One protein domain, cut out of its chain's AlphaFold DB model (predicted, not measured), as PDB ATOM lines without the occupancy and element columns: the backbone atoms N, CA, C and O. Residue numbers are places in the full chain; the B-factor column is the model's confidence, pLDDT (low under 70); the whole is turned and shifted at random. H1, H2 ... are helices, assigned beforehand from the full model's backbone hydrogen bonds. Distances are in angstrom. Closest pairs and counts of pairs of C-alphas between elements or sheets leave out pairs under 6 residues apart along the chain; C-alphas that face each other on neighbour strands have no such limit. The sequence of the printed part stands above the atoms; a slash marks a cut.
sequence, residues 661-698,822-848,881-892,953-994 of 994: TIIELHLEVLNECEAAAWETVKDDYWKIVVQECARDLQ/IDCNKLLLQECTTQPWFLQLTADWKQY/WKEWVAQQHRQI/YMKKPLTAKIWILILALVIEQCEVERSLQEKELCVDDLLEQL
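This is residues 661 to 698, 822 to 848, 881 to 892 and 953 to 994 of the 994 residues of an uncharacterized protein of Plasmodium fragile (UniProt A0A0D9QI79). One long helix, H6, is the core of a rod; H2 and H5, forming a bundle with it, H3 and H4 pack round its residues 959 to 974, H1 on 972 to 984 alone. The printed part, all helix, has 119 residues with six named helices, H1 to H6. It is only just loose, close to compact, radius of gyration of the C-alphas 16.7 A, spanning 62 by 28 by 26 A.

The hub H6, residues 955 to 991, touches H1, residues 662 to 678, closest at the C-alphas of Val 976 and Glu 674, 5.7 A. In H3, residues 822 to 834, 2 of 9 O i to N i+4 and 6 of 10 O i to N i+3 pairs are within hydrogen-bond range.

Find C-alpha 662 at (10.414, 43.119, -22.540); H6 runs 53.6 A to C-alpha 991 at (7.116, 48.274, -10.520). H2 holds residues 682 to 693, H4 836 to 848, H5 881 to 892.

Cuts after 698, 848 and 892 leave C-alpha gaps of 16.8, 9.5 and 14.4 A; 36 printed residues are under pLDDT 70.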
ATOM      1  N   THR A 661       9.547  44.338 -27.280       55.66
ATOM      2  CA  THR A 661       9.920  44.845 -25.940       55.66
ATOM      3  C   THR A 661       9.869  43.754 -24.866       55.66
ATOM      4  O   THR A 661       9.323  42.678 -25.077       55.66
ATOM      5  N   ILE A 662      10.461  44.030 -23.698       51.97
ATOM      6  CA  ILE A 662      10.414  43.119 -22.540       51.97
ATOM      7  C   ILE A 662       8.976  42.982 -22.008       51.97
ATOM      8  O   ILE A 662       8.599  41.898 -21.577       51.97
ATOM      9  N   ILE A 663       8.164  44.039 -22.115       50.97
ATOM     10  CA  ILE A 663       6.746  44.042 -21.724       50.97
ATOM     11  C   ILE A 663       5.959  43.031 -22.569       50.97
ATOM     12  O   ILE A 663       5.338  42.138 -22.011       50.97
ATOM     13  N   GLU A 664       6.081  43.084 -23.904       45.91
ATOM     14  CA  GLU A 664       5.419  42.134 -24.821       45.91
ATOM     15  C   GLU A 664       5.743  40.660 -24.492       45.91
ATOM     16  O   GLU A 664       4.920  39.792 -24.745       45.91
ATOM     17  N   LEU A 665       6.915  40.388 -23.904       56.75
ATOM     18  CA  LEU A 665       7.333  39.068 -23.418       56.75
ATOM     19  C   LEU A 665       6.644  38.642 -22.113       56.75
ATOM     20  O   LEU A 665       6.352  37.465 -21.941       56.75
ATOM     21  N   HIS A 666       6.419  39.577 -21.187       47.44
ATOM     22  CA  HIS A 666       5.785  39.271 -19.901       47.44
ATOM     23  C   HIS A 666       4.283  39.038 -20.077       47.44
ATOM     24  O   HIS A 666       3.754  38.110 -19.478       47.44
ATOM     25  N   LEU A 667       3.624  39.793 -20.964       58.25
ATOM     26  CA  LEU A 667       2.203  39.590 -21.273       58.25
ATOM     27  C   LEU A 667       1.951  38.255 -22.002       58.25
ATOM     28  O   LEU A 667       0.979  37.568 -21.708       58.25
ATOM     29  N   GLU A 668       2.856  37.855 -22.908       63.84
ATOM     30  CA  GLU A 668       2.802  36.562 -23.616       63.84
ATOM     31  C   GLU A 668       2.918  35.384 -22.618       63.84
ATOM     32  O   GLU A 668       2.141  34.436 -22.705       63.84
ATOM     33  N   VAL A 669       3.790  35.488 -21.602       66.81
ATOM     34  CA  VAL A 669       3.928  34.481 -20.524       66.81
ATOM     35  C   VAL A 669       2.768  34.508 -19.520       66.81
ATOM     36  O   VAL A 669       2.293  33.444 -19.129       66.81
ATOM     37  N   LEU A 670       2.281  35.688 -19.115       67.56
ATOM     38  CA  LEU A 670       1.114  35.806 -18.229       67.56
ATOM     39  C   LEU A 670      -0.106  35.115 -18.848       67.56
ATOM     40  O   LEU A 670      -0.733  34.293 -18.190       67.56
ATOM     41  N   ASN A 671      -0.379  35.352 -20.134       68.56
ATOM     42  CA  ASN A 671      -1.484  34.715 -20.850       68.56
ATOM     43  C   ASN A 671      -1.387  33.175 -20.882       68.56
ATOM     44  O   ASN A 671      -2.399  32.495 -20.726       68.56
ATOM     45  N   GLU A 672      -0.189  32.607 -21.059       67.19
ATOM     46  CA  GLU A 672       0.014  31.149 -20.970       67.19
ATOM     47  C   GLU A 672      -0.226  30.615 -19.543       67.19
ATOM     48  O   GLU A 672      -0.795  29.533 -19.377       67.19
ATOM     49  N   CYS A 673       0.139  31.377 -18.506       65.44
ATOM     50  CA  CYS A 673      -0.161  31.032 -17.115       65.44
ATOM     51  C   CYS A 673      -1.657  31.148 -16.769       65.44
ATOM     52  O   CYS A 673      -2.165  30.292 -16.045       65.44
ATOM     53  N   GLU A 674      -2.379  32.140 -17.300       74.75
ATOM     54  CA  GLU A 674      -3.831  32.261 -17.105       74.75
ATOM     55  C   GLU A 674      -4.601  31.134 -17.789       74.75
ATOM     56  O   GLU A 674      -5.485  30.542 -17.175       74.75
ATOM     57  N   ALA A 675      -4.230  30.768 -19.020       72.06
ATOM     58  CA  ALA A 675      -4.841  29.638 -19.718       72.06
ATOM     59  C   ALA A 675      -4.678  28.318 -18.934       72.06
ATOM     60  O   ALA A 675      -5.599  27.504 -18.888       72.06
ATOM     61  N   ALA A 676      -3.536  28.124 -18.263       71.25
ATOM     62  CA  ALA A 676      -3.308  26.971 -17.392       71.25
ATOM     63  C   ALA A 676      -4.075  27.047 -16.054       71.25
ATOM     64  O   ALA A 676      -4.457  26.008 -15.516       71.25
ATOM     65  N   ALA A 677      -4.314  28.247 -15.515       72.31
ATOM     66  CA  ALA A 677      -5.122  28.438 -14.310       72.31
ATOM     67  C   ALA A 677      -6.621  28.231 -14.591       72.31
ATOM     68  O   ALA A 677      -7.299  27.562 -13.812       72.31
ATOM     69  N   TRP A 678      -7.115  28.721 -15.732       82.06
ATOM     70  CA  TRP A 678      -8.490  28.526 -16.206       82.06
ATOM     71  C   TRP A 678      -8.888  27.046 -16.243       82.06
ATOM     72  O   TRP A 678      -9.938  26.677 -15.721       82.06
ATOM     73  N   GLU A 679      -8.018  26.171 -16.753       79.31
ATOM     74  CA  GLU A 679      -8.255  24.719 -16.802       79.31
ATOM     75  C   GLU A 679      -8.465  24.060 -15.419       79.31
ATOM     76  O   GLU A 679      -8.973  22.943 -15.359       79.31
ATOM     77  N   THR A 680      -8.146  24.735 -14.304       79.06
ATOM     78  CA  THR A 680      -8.449  24.244 -12.942       79.06
ATOM     79  C   THR A 680      -9.811  24.678 -12.389       79.06
ATOM     80  O   THR A 680     -10.270  24.080 -11.420       79.06
ATOM     81  N   VAL A 681     -10.464  25.677 -12.998       81.31
ATOM     82  CA  VAL A 681     -11.758  26.237 -12.548       81.31
ATOM     83  C   VAL A 681     -12.870  26.149 -13.600       81.31
ATOM     84  O   VAL A 681     -14.041  26.319 -13.260       81.31
ATOM     85  N   LYS A 682     -12.540  25.860 -14.870       85.56
ATOM     86  CA  LYS A 682     -13.480  25.890 -16.006       85.56
ATOM     87  C   LYS A 682     -14.761  25.084 -15.776       85.56
ATOM     88  O   LYS A 682     -15.837  25.528 -16.171       85.56
ATOM     89  N   ASP A 683     -14.654  23.936 -15.108       85.06
ATOM     90  CA  ASP A 683     -15.767  23.009 -14.900       85.06
ATOM     91  C   ASP A 683     -16.882  23.626 -14.042       85.06
ATOM     92  O   ASP A 683     -18.055  23.426 -14.355       85.06
ATOM     93  N   ASP A 684     -16.559  24.435 -13.024       84.88
ATOM     94  CA  ASP A 684     -17.566  25.088 -12.174       84.88
ATOM     95  C   ASP A 684     -18.292  26.229 -12.903       84.88
ATOM     96  O   ASP A 684     -19.513  26.368 -12.782       84.88
ATOM     97  N   TYR A 685     -17.589  26.997 -13.740       86.25
ATOM     98  CA  TYR A 685     -18.220  28.031 -14.566       86.25
ATOM     99  C   TYR A 685     -19.034  27.416 -15.723       86.25
ATOM    100  O   TYR A 685     -20.126  27.885 -16.043       86.25
ATOM    101  N   TRP A 686     -18.572  26.327 -16.343       88.31
ATOM    102  CA  TRP A 686     -19.342  25.615 -17.372       88.31
ATOM    103  C   TRP A 686     -20.543  24.861 -16.798       88.31
ATOM    104  O   TRP A 686     -21.580  24.777 -17.460       88.31
ATOM    105  N   LYS A 687     -20.470  24.390 -15.549       86.75
ATOM    106  CA  LYS A 687     -21.616  23.838 -14.812       86.75
ATOM    107  C   LYS A 687     -22.764  24.841 -14.701       86.75
ATOM    108  O   LYS A 687     -23.910  24.418 -14.811       86.75
ATOM    109  N   ILE A 688     -22.491  26.147 -14.583       87.06
ATOM    110  CA  ILE A 688     -23.522  27.202 -14.641       87.06
ATOM    111  C   ILE A 688     -24.241  27.186 -16.000       87.06
ATOM    112  O   ILE A 688     -25.469  27.135 -16.043       87.06
ATOM    113  N   VAL A 689     -23.493  27.165 -17.112       85.62
ATOM    114  CA  VAL A 689     -24.067  27.118 -18.474       85.62
ATOM    115  C   VAL A 689     -24.912  25.863 -18.678       85.62
ATOM    116  O   VAL A 689     -26.014  25.932 -19.219       85.62
ATOM    117  N   VAL A 690     -24.441  24.707 -18.212       84.06
ATOM    118  CA  VAL A 690     -25.213  23.460 -18.288       84.06
ATOM    119  C   VAL A 690     -26.460  23.531 -17.406       84.06
ATOM    120  O   VAL A 690     -27.549  23.174 -17.859       84.06
ATOM    121  N   GLN A 691     -26.341  24.015 -16.170       83.38
ATOM    122  CA  GLN A 691     -27.460  24.072 -15.237       83.38
ATOM    123  C   GLN A 691     -28.554  25.031 -15.715       83.38
ATOM    124  O   GLN A 691     -29.727  24.693 -15.588       83.38
ATOM    125  N   GLU A 692     -28.233  26.183 -16.303       82.25
ATOM    126  CA  GLU A 692     -29.255  27.135 -16.763       82.25
ATOM    127  C   GLU A 692     -29.725  26.913 -18.212       82.25
ATOM    128  O   GLU A 692     -30.870  27.243 -18.512       82.25
ATOM    129  N   CYS A 693     -28.919  26.309 -19.100       77.00
ATOM    130  CA  CYS A 693     -29.283  26.147 -20.519       77.00
ATOM    131  C   CYS A 693     -29.575  24.705 -20.977       77.00
ATOM    132  O   CYS A 693     -30.225  24.514 -22.005       77.00
ATOM    133  N   ALA A 694     -29.109  23.665 -20.270       70.31
ATOM    134  CA  ALA A 694     -29.312  22.280 -20.717       70.31
ATOM    135  C   ALA A 694     -30.608  21.639 -20.183       70.31
ATOM    136  O   ALA A 694     -31.165  20.772 -20.857       70.31
ATOM    137  N   ARG A 695     -31.151  22.079 -19.034       65.38
ATOM    138  CA  ARG A 695     -32.397  21.514 -18.462       65.38
ATOM    139  C   ARG A 695     -33.579  21.548 -19.445       65.38
ATOM    140  O   ARG A 695     -34.303  20.558 -19.566       65.38
ATOM    141  N   ASP A 696     -33.734  22.629 -20.205       58.91
ATOM    142  CA  ASP A 696     -34.842  22.806 -21.156       58.91
ATOM    143  C   ASP A 696     -34.791  21.801 -22.322       58.91
ATOM    144  O   ASP A 696     -35.831  21.308 -22.769       58.91
ATOM    145  N   LEU A 697     -33.587  21.390 -22.748       61.72
ATOM    146  CA  LEU A 697     -33.386  20.350 -23.771       61.72
ATOM    147  C   LEU A 697     -33.968  18.985 -23.373       61.72
ATOM    148  O   LEU A 697     -34.174  18.130 -24.237       61.72
ATOM    149  N   GLN A 698     -34.195  18.756 -22.080       54.41
ATOM    150  CA  GLN A 698     -34.643  17.477 -21.535       54.41
ATOM    151  C   GLN A 698     -36.153  17.441 -21.251       54.41
ATOM    152  O   GLN A 698     -36.724  16.354 -21.150       54.41
ATOM    153  N   ILE A 822     -19.014  19.969 -24.073       82.81
ATOM    154  CA  ILE A 822     -18.557  21.346 -24.319       82.81
ATOM    155  C   ILE A 822     -17.073  21.344 -24.698       82.81
ATOM    156  O   ILE A 822     -16.727  21.825 -25.776       82.81
ATOM    157  N   ASP A 823     -16.215  20.722 -23.885       79.56
ATOM    158  CA  ASP A 823     -14.762  20.683 -24.114       79.56
ATOM    159  C   ASP A 823     -14.409  20.017 -25.461       79.56
ATOM    160  O   ASP A 823     -13.585  20.519 -26.225       79.56
ATOM    161  N   CYS A 824     -15.120  18.942 -25.827       77.44
ATOM    162  CA  CYS A 824     -14.950  18.269 -27.121       77.44
ATOM    163  C   CYS A 824     -15.456  19.075 -28.334       77.44
ATOM    164  O   CYS A 824     -15.080  18.754 -29.462       77.44
ATOM    165  N   ASN A 825     -16.340  20.063 -28.146       73.69
ATOM    166  CA  ASN A 825     -17.022  20.769 -29.242       73.69
ATOM    167  C   ASN A 825     -16.718  22.277 -29.303       73.69
ATOM    168  O   ASN A 825     -17.046  22.893 -30.316       73.69
ATOM    169  N   LYS A 826     -16.047  22.882 -28.306       76.62
ATOM    170  CA  LYS A 826     -15.733  24.328 -28.298       76.62
ATOM    171  C   LYS A 826     -14.927  24.787 -29.520       76.62
ATOM    172  O   LYS A 826     -15.155  25.877 -30.040       76.62
ATOM    173  N   LEU A 827     -14.083  23.907 -30.070       71.06
ATOM    174  CA  LEU A 827     -13.329  24.150 -31.308       71.06
ATOM    175  C   LEU A 827     -14.221  24.450 -32.529       71.06
ATOM    176  O   LEU A 827     -13.801  25.199 -33.405       71.06
ATOM    177  N   LEU A 828     -15.460  23.938 -32.579       71.06
ATOM    178  CA  LEU A 828     -16.397  24.190 -33.689       71.06
ATOM    179  C   LEU A 828     -16.809  25.664 -33.808       71.06
ATOM    180  O   LEU A 828     -17.241  26.087 -34.877       71.06
ATOM    181  N   LEU A 829     -16.693  26.432 -32.720       72.00
ATOM    182  CA  LEU A 829     -17.018  27.858 -32.668       72.00
ATOM    183  C   LEU A 829     -15.784  28.736 -32.395       72.00
ATOM    184  O   LEU A 829     -15.928  29.944 -32.225       72.00
ATOM    185  N   GLN A 830     -14.566  28.185 -32.399       72.19
ATOM    186  CA  GLN A 830     -13.360  28.967 -32.100       72.19
ATOM    187  C   GLN A 830     -13.144  30.107 -33.110       72.19
ATOM    188  O   GLN A 830     -12.800  31.218 -32.718       72.19
ATOM    189  N   GLU A 831     -13.436  29.890 -34.395       68.75
ATOM    190  CA  GLU A 831     -13.380  30.941 -35.425       68.75
ATOM    191  C   GLU A 831     -14.419  32.059 -35.194       68.75
ATOM    192  O   GLU A 831     -14.200  33.213 -35.578       68.75
ATOM    193  N   CYS A 832     -15.524  31.753 -34.498       70.19
ATOM    194  CA  CYS A 832     -16.560  32.730 -34.153       70.19
ATOM    195  C   CYS A 832     -16.104  33.748 -33.096       70.19
ATOM    196  O   CYS A 832     -16.654  34.844 -33.059       70.19
ATOM    197  N   THR A 833     -15.074  33.446 -32.295       76.62
ATOM    198  CA  THR A 833     -14.537  34.369 -31.268       76.62
ATOM    199  C   THR A 833     -14.047  35.704 -31.843       76.62
ATOM    200  O   THR A 833     -14.042  36.725 -31.162       76.62
ATOM    201  N   THR A 834     -13.678  35.717 -33.128       76.69
ATOM    202  CA  THR A 834     -13.217  36.911 -33.855       76.69
ATOM    203  C   THR A 834     -14.351  37.773 -34.426       76.69
ATOM    204  O   THR A 834     -14.089  38.843 -34.979       76.69
ATOM    205  N   GLN A 835     -15.605  37.319 -34.338       77.44
ATOM    206  CA  GLN A 835     -16.739  37.951 -35.011       77.44
ATOM    207  C   GLN A 835     -17.296  39.138 -34.207       77.44
ATOM    208  O   GLN A 835     -17.375  39.056 -32.979       77.44
ATOM    209  N   PRO A 836     -17.770  40.219 -34.862       79.00
ATOM    210  CA  PRO A 836     -18.265  41.407 -34.163       79.00
ATOM    211  C   PRO A 836     -19.388  41.135 -33.153       79.00
ATOM    212  O   PRO A 836     -19.404  41.750 -32.093       79.00
ATOM    213  N   TRP A 837     -20.294  40.193 -33.442       80.44
ATOM    214  CA  TRP A 837     -21.388  39.820 -32.534       80.44
ATOM    215  C   TRP A 837     -20.890  39.103 -31.267       80.44
ATOM    216  O   TRP A 837     -21.436  39.316 -30.190       80.44
ATOM    217  N   PHE A 838     -19.827  38.298 -31.370       83.25
ATOM    218  CA  PHE A 838     -19.236  37.610 -30.220       83.25
ATOM    219  C   PHE A 838     -18.503  38.615 -29.326       83.25
ATOM    220  O   PHE A 838     -18.682  38.626 -28.111       83.25
ATOM    221  N   LEU A 839     -17.742  39.524 -29.943       82.44
ATOM    222  CA  LEU A 839     -17.063  40.615 -29.243       82.44
ATOM    223  C   LEU A 839     -18.056  41.579 -28.569       82.44
ATOM    224  O   LEU A 839     -17.760  42.079 -27.484       82.44
ATOM    225  N   GLN A 840     -19.235  41.800 -29.163       83.12
ATOM    226  CA  GLN A 840     -20.331  42.536 -28.526       83.12
ATOM    227  C   GLN A 840     -20.856  41.790 -27.292       83.12
ATOM    228  O   GLN A 840     -20.895  42.373 -26.218       83.12
ATOM    229  N   LEU A 841     -21.150  40.490 -27.401       83.81
ATOM    230  CA  LEU A 841     -21.630  39.674 -26.278       83.81
ATOM    231  C   LEU A 841     -20.617  39.624 -25.108       83.81
ATOM    232  O   LEU A 841     -20.996  39.712 -23.940       83.81
ATOM    233  N   THR A 842     -19.317  39.582 -25.417       87.19
ATOM    234  CA  THR A 842     -18.212  39.773 -24.456       87.19
ATOM    235  C   THR A 842     -18.203  41.173 -23.823       87.19
ATOM    236  O   THR A 842     -17.899  41.308 -22.636       87.19
ATOM    237  N   ALA A 843     -18.516  42.230 -24.577       85.75
ATOM    238  CA  ALA A 843     -18.611  43.593 -24.047       85.75
ATOM    239  C   ALA A 843     -19.855  43.791 -23.161       85.75
ATOM    240  O   ALA A 843     -19.758  44.464 -22.132       85.75
ATOM    241  N   ASP A 844     -20.976  43.161 -23.515       85.62
ATOM    242  CA  ASP A 844     -22.242  43.207 -22.778       85.62
ATOM    243  C   ASP A 844     -22.113  42.530 -21.405       85.62
ATOM    244  O   ASP A 844     -22.556  43.094 -20.404       85.62
ATOM    245  N   TRP A 845     -21.425  41.381 -21.316       88.12
ATOM    246  CA  TRP A 845     -21.039  40.793 -20.022       88.12
ATOM    247  C   TRP A 845     -20.180  41.757 -19.195       88.12
ATOM    248  O   TRP A 845     -20.479  42.017 -18.031       88.12
ATOM    249  N   LYS A 846     -19.128  42.333 -19.791       85.88
ATOM    250  CA  LYS A 846     -18.235  43.267 -19.084       85.88
ATOM    251  C   LYS A 846     -18.963  44.524 -18.604       85.88
ATOM    252  O   LYS A 846     -18.516  45.127 -17.632       85.88
ATOM    253  N   GLN A 847     -20.043  44.936 -19.269       86.25
ATOM    254  CA  GLN A 847     -20.906  46.022 -18.808       86.25
ATOM    255  C   GLN A 847     -21.801  45.568 -17.650       86.25
ATOM    256  O   GLN A 847     -21.732  46.174 -16.585       86.25
ATOM    257  N   TYR A 848     -22.529  44.460 -17.807       87.75
ATOM    258  CA  TYR A 848     -23.362  43.878 -16.749       87.75
ATOM    259  C   TYR A 848     -22.576  43.648 -15.445       87.75
ATOM    260  O   TYR A 848     -23.025  44.038 -14.370       87.75
ATOM    261  N   TRP A 881     -22.506  35.598 -12.998       88.62
ATOM    262  CA  TRP A 881     -22.446  34.765 -14.205       88.62
ATOM    263  C   TRP A 881     -23.724  33.953 -14.402       88.62
ATOM    264  O   TRP A 881     -24.227  33.873 -15.520       88.62
ATOM    265  N   LYS A 882     -24.271  33.364 -13.334       87.56
ATOM    266  CA  LYS A 882     -25.503  32.568 -13.387       87.56
ATOM    267  C   LYS A 882     -26.712  33.400 -13.794       87.56
ATOM    268  O   LYS A 882     -27.484  32.968 -14.651       87.56
ATOM    269  N   GLU A 883     -26.863  34.590 -13.228       86.75
ATOM    270  CA  GLU A 883     -27.950  35.506 -13.582       86.75
ATOM    271  C   GLU A 883     -27.835  35.995 -15.029       86.75
ATOM    272  O   GLU A 883     -28.820  35.943 -15.770       86.75
ATOM    273  N   TRP A 884     -26.633  36.366 -15.480       89.25
ATOM    274  CA  TRP A 884     -26.402  36.782 -16.865       89.25
ATOM    275  C   TRP A 884     -26.583  35.637 -17.869       89.25
ATOM    276  O   TRP A 884     -27.236  35.818 -18.893       89.25
ATOM    277  N   VAL A 885     -26.091  34.430 -17.576       88.25
ATOM    278  CA  VAL A 885     -26.322  33.234 -18.408       88.25
ATOM    279  C   VAL A 885     -27.820  32.932 -18.508       88.25
ATOM    280  O   VAL A 885     -28.315  32.693 -19.609       88.25
ATOM    281  N   ALA A 886     -28.576  33.019 -17.409       83.69
ATOM    282  CA  ALA A 886     -30.032  32.871 -17.435       83.69
ATOM    283  C   ALA A 886     -30.730  34.006 -18.218       83.69
ATOM    284  O   ALA A 886     -31.717  33.760 -18.918       83.69
ATOM    285  N   GLN A 887     -30.215  35.238 -18.158       84.25
ATOM    286  CA  GLN A 887     -30.696  36.374 -18.950       84.25
ATOM    287  C   GLN A 887     -30.452  36.163 -20.455       84.25
ATOM    288  O   GLN A 887     -31.367  36.384 -21.252       84.25
ATOM    289  N   GLN A 888     -29.265  35.698 -20.850       82.25
ATOM    290  CA  GLN A 888     -28.944  35.356 -22.239       82.25
ATOM    291  C   GLN A 888     -29.774  34.165 -22.728       82.25
ATOM    292  O   GLN A 888     -30.329  34.214 -23.824       82.25
ATOM    293  N   HIS A 889     -29.962  33.139 -21.890       76.31
ATOM    294  CA  HIS A 889     -30.804  31.981 -22.198       76.31
ATOM    295  C   HIS A 889     -32.250  32.391 -22.530       76.31
ATOM    296  O   HIS A 889     -32.807  31.953 -23.537       76.31
ATOM    297  N   ARG A 890     -32.833  33.322 -21.760       74.56
ATOM    298  CA  ARG A 890     -34.154  33.916 -22.055       74.56
ATOM    299  C   ARG A 890     -34.170  34.714 -23.368       74.56
ATOM    300  O   ARG A 890     -35.195  34.742 -24.046       74.56
ATOM    301  N   GLN A 891     -33.052  35.330 -23.753       67.88
ATOM    302  CA  GLN A 891     -32.919  36.115 -24.988       67.88
ATOM    303  C   GLN A 891     -32.599  35.285 -26.246       67.88
ATOM    304  O   GLN A 891     -32.696  35.819 -27.348       67.88
ATOM    305  N   ILE A 892     -32.335  33.975 -26.145       64.88
ATOM    306  CA  ILE A 892     -32.086  33.083 -27.302       64.88
ATOM    307  C   ILE A 892     -33.149  33.222 -28.406       64.88
ATOM    308  O   ILE A 892     -32.829  33.196 -29.597       64.88
ATOM    309  N   TYR A 953     -39.192  23.361 -34.988       35.84
ATOM    310  CA  TYR A 953     -39.170  22.426 -33.850       35.84
ATOM    311  C   TYR A 953     -37.846  21.645 -33.776       35.84
ATOM    312  O   TYR A 953     -37.232  21.558 -32.717       35.84
ATOM    313  N   MET A 954     -37.323  21.196 -34.924       34.81
ATOM    314  CA  MET A 954     -36.002  20.553 -35.016       34.81
ATOM    315  C   MET A 954     -34.822  21.521 -34.806       34.81
ATOM    316  O   MET A 954     -33.722  21.078 -34.473       34.81
ATOM    317  N   LYS A 955     -35.020  22.839 -34.967       57.00
ATOM    318  CA  LYS A 955     -33.974  23.846 -34.719       57.00
ATOM    319  C   LYS A 955     -33.819  24.210 -33.240       57.00
ATOM    320  O   LYS A 955     -32.711  24.596 -32.876       57.00
ATOM    321  N   LYS A 956     -34.834  24.034 -32.382       62.34
ATOM    322  CA  LYS A 956     -34.729  24.248 -30.919       62.34
ATOM    323  C   LYS A 956     -33.504  23.556 -30.278       62.34
ATOM    324  O   LYS A 956     -32.670  24.263 -29.713       62.34
ATOM    325  N   PRO A 957     -33.320  22.220 -30.381       67.06
ATOM    326  CA  PRO A 957     -32.216  21.546 -29.696       67.06
ATOM    327  C   PRO A 957     -30.840  21.852 -30.296       67.06
ATOM    328  O   PRO A 957     -29.836  21.760 -29.594       67.06
ATOM    329  N   LEU A 958     -30.775  22.230 -31.578       69.81
ATOM    330  CA  LEU A 958     -29.542  22.708 -32.211       69.81
ATOM    331  C   LEU A 958     -29.191  24.126 -31.728       69.81
ATOM    332  O   LEU A 958     -28.040  24.400 -31.411       69.81
ATOM    333  N   THR A 959     -30.201  24.992 -31.615       74.56
ATOM    334  CA  THR A 959     -30.104  26.376 -31.127       74.56
ATOM    335  C   THR A 959     -29.536  26.419 -29.714       74.56
ATOM    336  O   THR A 959     -28.495  27.035 -29.510       74.56
ATOM    337  N   ALA A 960     -30.147  25.712 -28.760       76.94
ATOM    338  CA  ALA A 960     -29.656  25.687 -27.381       76.94
ATOM    339  C   ALA A 960     -28.258  25.047 -27.266       76.94
ATOM    340  O   ALA A 960     -27.425  25.543 -26.516       76.94
ATOM    341  N   LYS A 961     -27.932  24.020 -28.068       81.19
ATOM    342  CA  LYS A 961     -26.570  23.449 -28.123       81.19
ATOM    343  C   LYS A 961     -25.513  24.430 -28.629       81.19
ATOM    344  O   LYS A 961     -24.420  24.465 -28.074       81.19
ATOM    345  N   ILE A 962     -25.820  25.220 -29.658       81.62
ATOM    346  CA  ILE A 962     -24.910  26.268 -30.140       81.62
ATOM    347  C   ILE A 962     -24.783  27.377 -29.086       81.62
ATOM    348  O   ILE A 962     -23.668  27.801 -28.806       81.62
ATOM    349  N   TRP A 963     -25.876  27.781 -28.432       81.56
ATOM    350  CA  TRP A 963     -25.833  28.773 -27.351       81.56
ATOM    351  C   TRP A 963     -25.031  28.325 -26.126       81.56
ATOM    352  O   TRP A 963     -24.254  29.119 -25.606       81.56
ATOM    353  N   ILE A 964     -25.127  27.057 -25.721       85.69
ATOM    354  CA  ILE A 964     -24.275  26.470 -24.674       85.69
ATOM    355  C   ILE A 964     -22.786  26.629 -25.033       85.69
ATOM    356  O   ILE A 964     -21.997  27.047 -24.189       85.69
ATOM    357  N   LEU A 965     -22.398  26.361 -26.286       85.12
ATOM    358  CA  LEU A 965     -21.011  26.531 -26.739       85.12
ATOM    359  C   LEU A 965     -20.593  28.010 -26.851       85.12
ATOM    360  O   LEU A 965     -19.458  28.335 -26.512       85.12
ATOM    361  N   ILE A 966     -21.487  28.909 -27.285       86.50
ATOM    362  CA  ILE A 966     -21.225  30.360 -27.325       86.50
ATOM    363  C   ILE A 966     -20.976  30.890 -25.909       86.50
ATOM    364  O   ILE A 966     -19.959  31.537 -25.677       86.50
ATOM    365  N   LEU A 967     -21.865  30.596 -24.956       87.94
ATOM    366  CA  LEU A 967     -21.756  31.095 -23.581       87.94
ATOM    367  C   LEU A 967     -20.534  30.506 -22.863       87.94
ATOM    368  O   LEU A 967     -19.807  31.248 -22.209       87.94
ATOM    369  N   ALA A 968     -20.236  29.217 -23.061       89.19
ATOM    370  CA  ALA A 968     -19.018  28.590 -22.542       89.19
ATOM    371  C   ALA A 968     -17.726  29.263 -23.050       89.19
ATOM    372  O   ALA A 968     -16.786  29.431 -22.272       89.19
ATOM    373  N   LEU A 969     -17.694  29.684 -24.324       88.62
ATOM    374  CA  LEU A 969     -16.574  30.427 -24.917       88.62
ATOM    375  C   LEU A 969     -16.508  31.892 -24.459       88.62
ATOM    376  O   LEU A 969     -15.410  32.411 -24.274       88.62
ATOM    377  N   VAL A 970     -17.648  32.569 -24.273       89.00
ATOM    378  CA  VAL A 970     -17.671  33.945 -23.740       89.00
ATOM    379  C   VAL A 970     -17.126  33.968 -22.314       89.00
ATOM    380  O   VAL A 970     -16.321  34.842 -22.002       89.00
ATOM    381  N   ILE A 971     -17.497  32.991 -21.481       89.50
ATOM    382  CA  ILE A 971     -16.928  32.813 -20.141       89.50
ATOM    383  C   ILE A 971     -15.414  32.595 -20.228       89.50
ATOM    384  O   ILE A 971     -14.670  33.392 -19.666       89.50
ATOM    385  N   GLU A 972     -14.952  31.579 -20.969       89.75
ATOM    386  CA  GLU A 972     -13.520  31.257 -21.121       89.75
ATOM    387  C   GLU A 972     -12.695  32.482 -21.554       89.75
ATOM    388  O   GLU A 972     -11.662  32.785 -20.958       89.75
ATOM    389  N   GLN A 973     -13.191  33.254 -22.527       85.31
ATOM    390  CA  GLN A 973     -12.524  34.467 -23.000       85.31
ATOM    391  C   GLN A 973     -12.533  35.610 -21.971       85.31
ATOM    392  O   GLN A 973     -11.548  36.342 -21.867       85.31
ATOM    393  N   CYS A 974     -13.627  35.802 -21.230       85.06
ATOM    394  CA  CYS A 974     -13.745  36.889 -20.253       85.06
ATOM    395  C   CYS A 974     -12.973  36.608 -18.961       85.06
ATOM    396  O   CYS A 974     -12.444  37.541 -18.361       85.06
ATOM    397  N   GLU A 975     -12.898  35.347 -18.547       86.19
ATOM    398  CA  GLU A 975     -12.198  34.926 -17.334       86.19
ATOM    399  C   GLU A 975     -10.678  34.981 -17.501       86.19
ATOM    400  O   GLU A 975     -10.006  35.614 -16.687       86.19
ATOM    401  N   VAL A 976     -10.148  34.441 -18.605       82.81
ATOM    402  CA  VAL A 976      -8.712  34.521 -18.931       82.81
ATOM    403  C   VAL A 976      -8.261  35.972 -19.141       82.81
ATOM    404  O   VAL A 976      -7.190  36.358 -18.679       82.81
ATOM    405  N   GLU A 977      -9.072  36.814 -19.794       81.25
ATOM    406  CA  GLU A 977      -8.737  38.237 -19.965       81.25
ATOM    407  C   GLU A 977      -8.763  39.000 -18.629       81.25
ATOM    408  O   GLU A 977      -7.903  39.848 -18.386       81.25
ATOM    409  N   ARG A 978      -9.717  38.690 -17.740       79.44
ATOM    410  CA  ARG A 978      -9.813  39.321 -16.418       79.44
ATOM    411  C   ARG A 978      -8.642  38.932 -15.518       79.44
ATOM    412  O   ARG A 978      -8.049  39.815 -14.901       79.44
ATOM    413  N   SER A 979      -8.308  37.646 -15.411       74.44
ATOM    414  CA  SER A 979      -7.223  37.213 -14.523       74.44
ATOM    415  C   SER A 979      -5.855  37.700 -15.016       74.44
ATOM    416  O   SER A 979      -4.986  38.013 -14.200       74.44
ATOM    417  N   LEU A 980      -5.697  37.878 -16.335       75.62
ATOM    418  CA  LEU A 980      -4.549  38.552 -16.942       75.62
ATOM    419  C   LEU A 980      -4.471  40.020 -16.500       75.62
ATOM    420  O   LEU A 980      -3.420  40.439 -16.023       75.62
ATOM    421  N   GLN A 981      -5.572  40.777 -16.576       73.94
ATOM    422  CA  GLN A 981      -5.625  42.179 -16.126       73.94
ATOM    423  C   GLN A 981      -5.333  42.326 -14.622       73.94
ATOM    424  O   GLN A 981      -4.605  43.231 -14.218       73.94
ATOM    425  N   GLU A 982      -5.835  41.415 -13.782       71.94
ATOM    426  CA  GLU A 982      -5.530  41.404 -12.343       71.94
ATOM    427  C   GLU A 982      -4.035  41.137 -12.065       71.94
ATOM    428  O   GLU A 982      -3.470  41.722 -11.137       71.94
ATOM    429  N   LYS A 983      -3.355  40.320 -12.886       71.62
ATOM    430  CA  LYS A 983      -1.900  40.112 -12.771       71.62
ATOM    431  C   LYS A 983      -1.058  41.210 -13.429       71.62
ATOM    432  O   LYS A 983       0.016  41.493 -12.905       71.62
ATOM    433  N   GLU A 984      -1.523  41.857 -14.499       72.75
ATOM    434  CA  GLU A 984      -0.889  43.068 -15.054       72.75
ATOM    435  C   GLU A 984      -0.824  44.174 -13.993       72.75
ATOM    436  O   GLU A 984       0.262  44.665 -13.692       72.75
ATOM    437  N   LEU A 985      -1.953  44.484 -13.344       69.06
ATOM    438  CA  LEU A 985      -2.024  45.490 -12.275       69.06
ATOM    439  C   LEU A 985      -1.103  45.158 -11.091       69.06
ATOM    440  O   LEU A 985      -0.417  46.037 -10.581       69.06
ATOM    441  N   CYS A 986      -1.025  43.885 -10.692       64.38
ATOM    442  CA  CYS A 986      -0.111  43.429  -9.639       64.38
ATOM    443  C   CYS A 986       1.376  43.613 -10.018       64.38
ATOM    444  O   CYS A 986       2.208  43.913  -9.160       64.38
ATOM    445  N   VAL A 987       1.727  43.458 -11.299       65.56
ATOM    446  CA  VAL A 987       3.088  43.715 -11.799       65.56
ATOM    447  C   VAL A 987       3.384  45.215 -11.854       65.56
ATOM    448  O   VAL A 987       4.481  45.610 -11.462       65.56
ATOM    449  N   ASP A 988       2.431  46.050 -12.271       67.88
ATOM    450  CA  ASP A 988       2.595  47.510 -12.270       67.88
ATOM    451  C   ASP A 988       2.718  48.069 -10.835       67.88
ATOM    452  O   ASP A 988       3.655  48.821 -10.560       67.88
ATOM    453  N   ASP A 989       1.892  47.609  -9.883       67.50
ATOM    454  CA  ASP A 989       2.005  47.937  -8.447       67.50
ATOM    455  C   ASP A 989       3.395  47.586  -7.878       67.50
ATOM    456  O   ASP A 989       3.940  48.314  -7.044       67.50
ATOM    457  N   LEU A 990       3.987  46.465  -8.308       55.75
ATOM    458  CA  LEU A 990       5.339  46.048  -7.909       55.75
ATOM    459  C   LEU A 990       6.442  46.869  -8.596       55.75
ATOM    460  O   LEU A 990       7.525  47.020  -8.027       55.75
ATOM    461  N   LEU A 991       6.189  47.404  -9.793       58.25
ATOM    462  CA  LEU A 991       7.116  48.274 -10.520       58.25
ATOM    463  C   LEU A 991       7.093  49.722 -10.006       58.25
ATOM    464  O   LEU A 991       8.134  50.373 -10.054       58.25
ATOM    465  N   GLU A 992       5.976  50.217  -9.465       62.03
ATOM    466  CA  GLU A 992       5.930  51.515  -8.762       62.03
ATOM    467  C   GLU A 992       6.608  51.482  -7.373       62.03
ATOM    468  O   GLU A 992       6.898  52.533  -6.797       62.03
ATOM    469  N   GLN A 993       6.903  50.291  -6.837       56.03
ATOM    470  CA  GLN A 993       7.572  50.090  -5.541       56.03
ATOM    471  C   GLN A 993       9.112  49.951  -5.626       56.03
ATOM    472  O   GLN A 993       9.746  49.700  -4.594       56.03
ATOM    473  N   LEU A 994       9.721  50.110  -6.814       46.59
ATOM    474  CA  LEU A 994      11.153  49.871  -7.102       46.59
ATOM    475  C   LEU A 994      11.951  51.129  -7.507       46.59
ATOM    476  O   LEU A 994      13.092  51.250  -7.002       46.59
TER     477      LEU A 994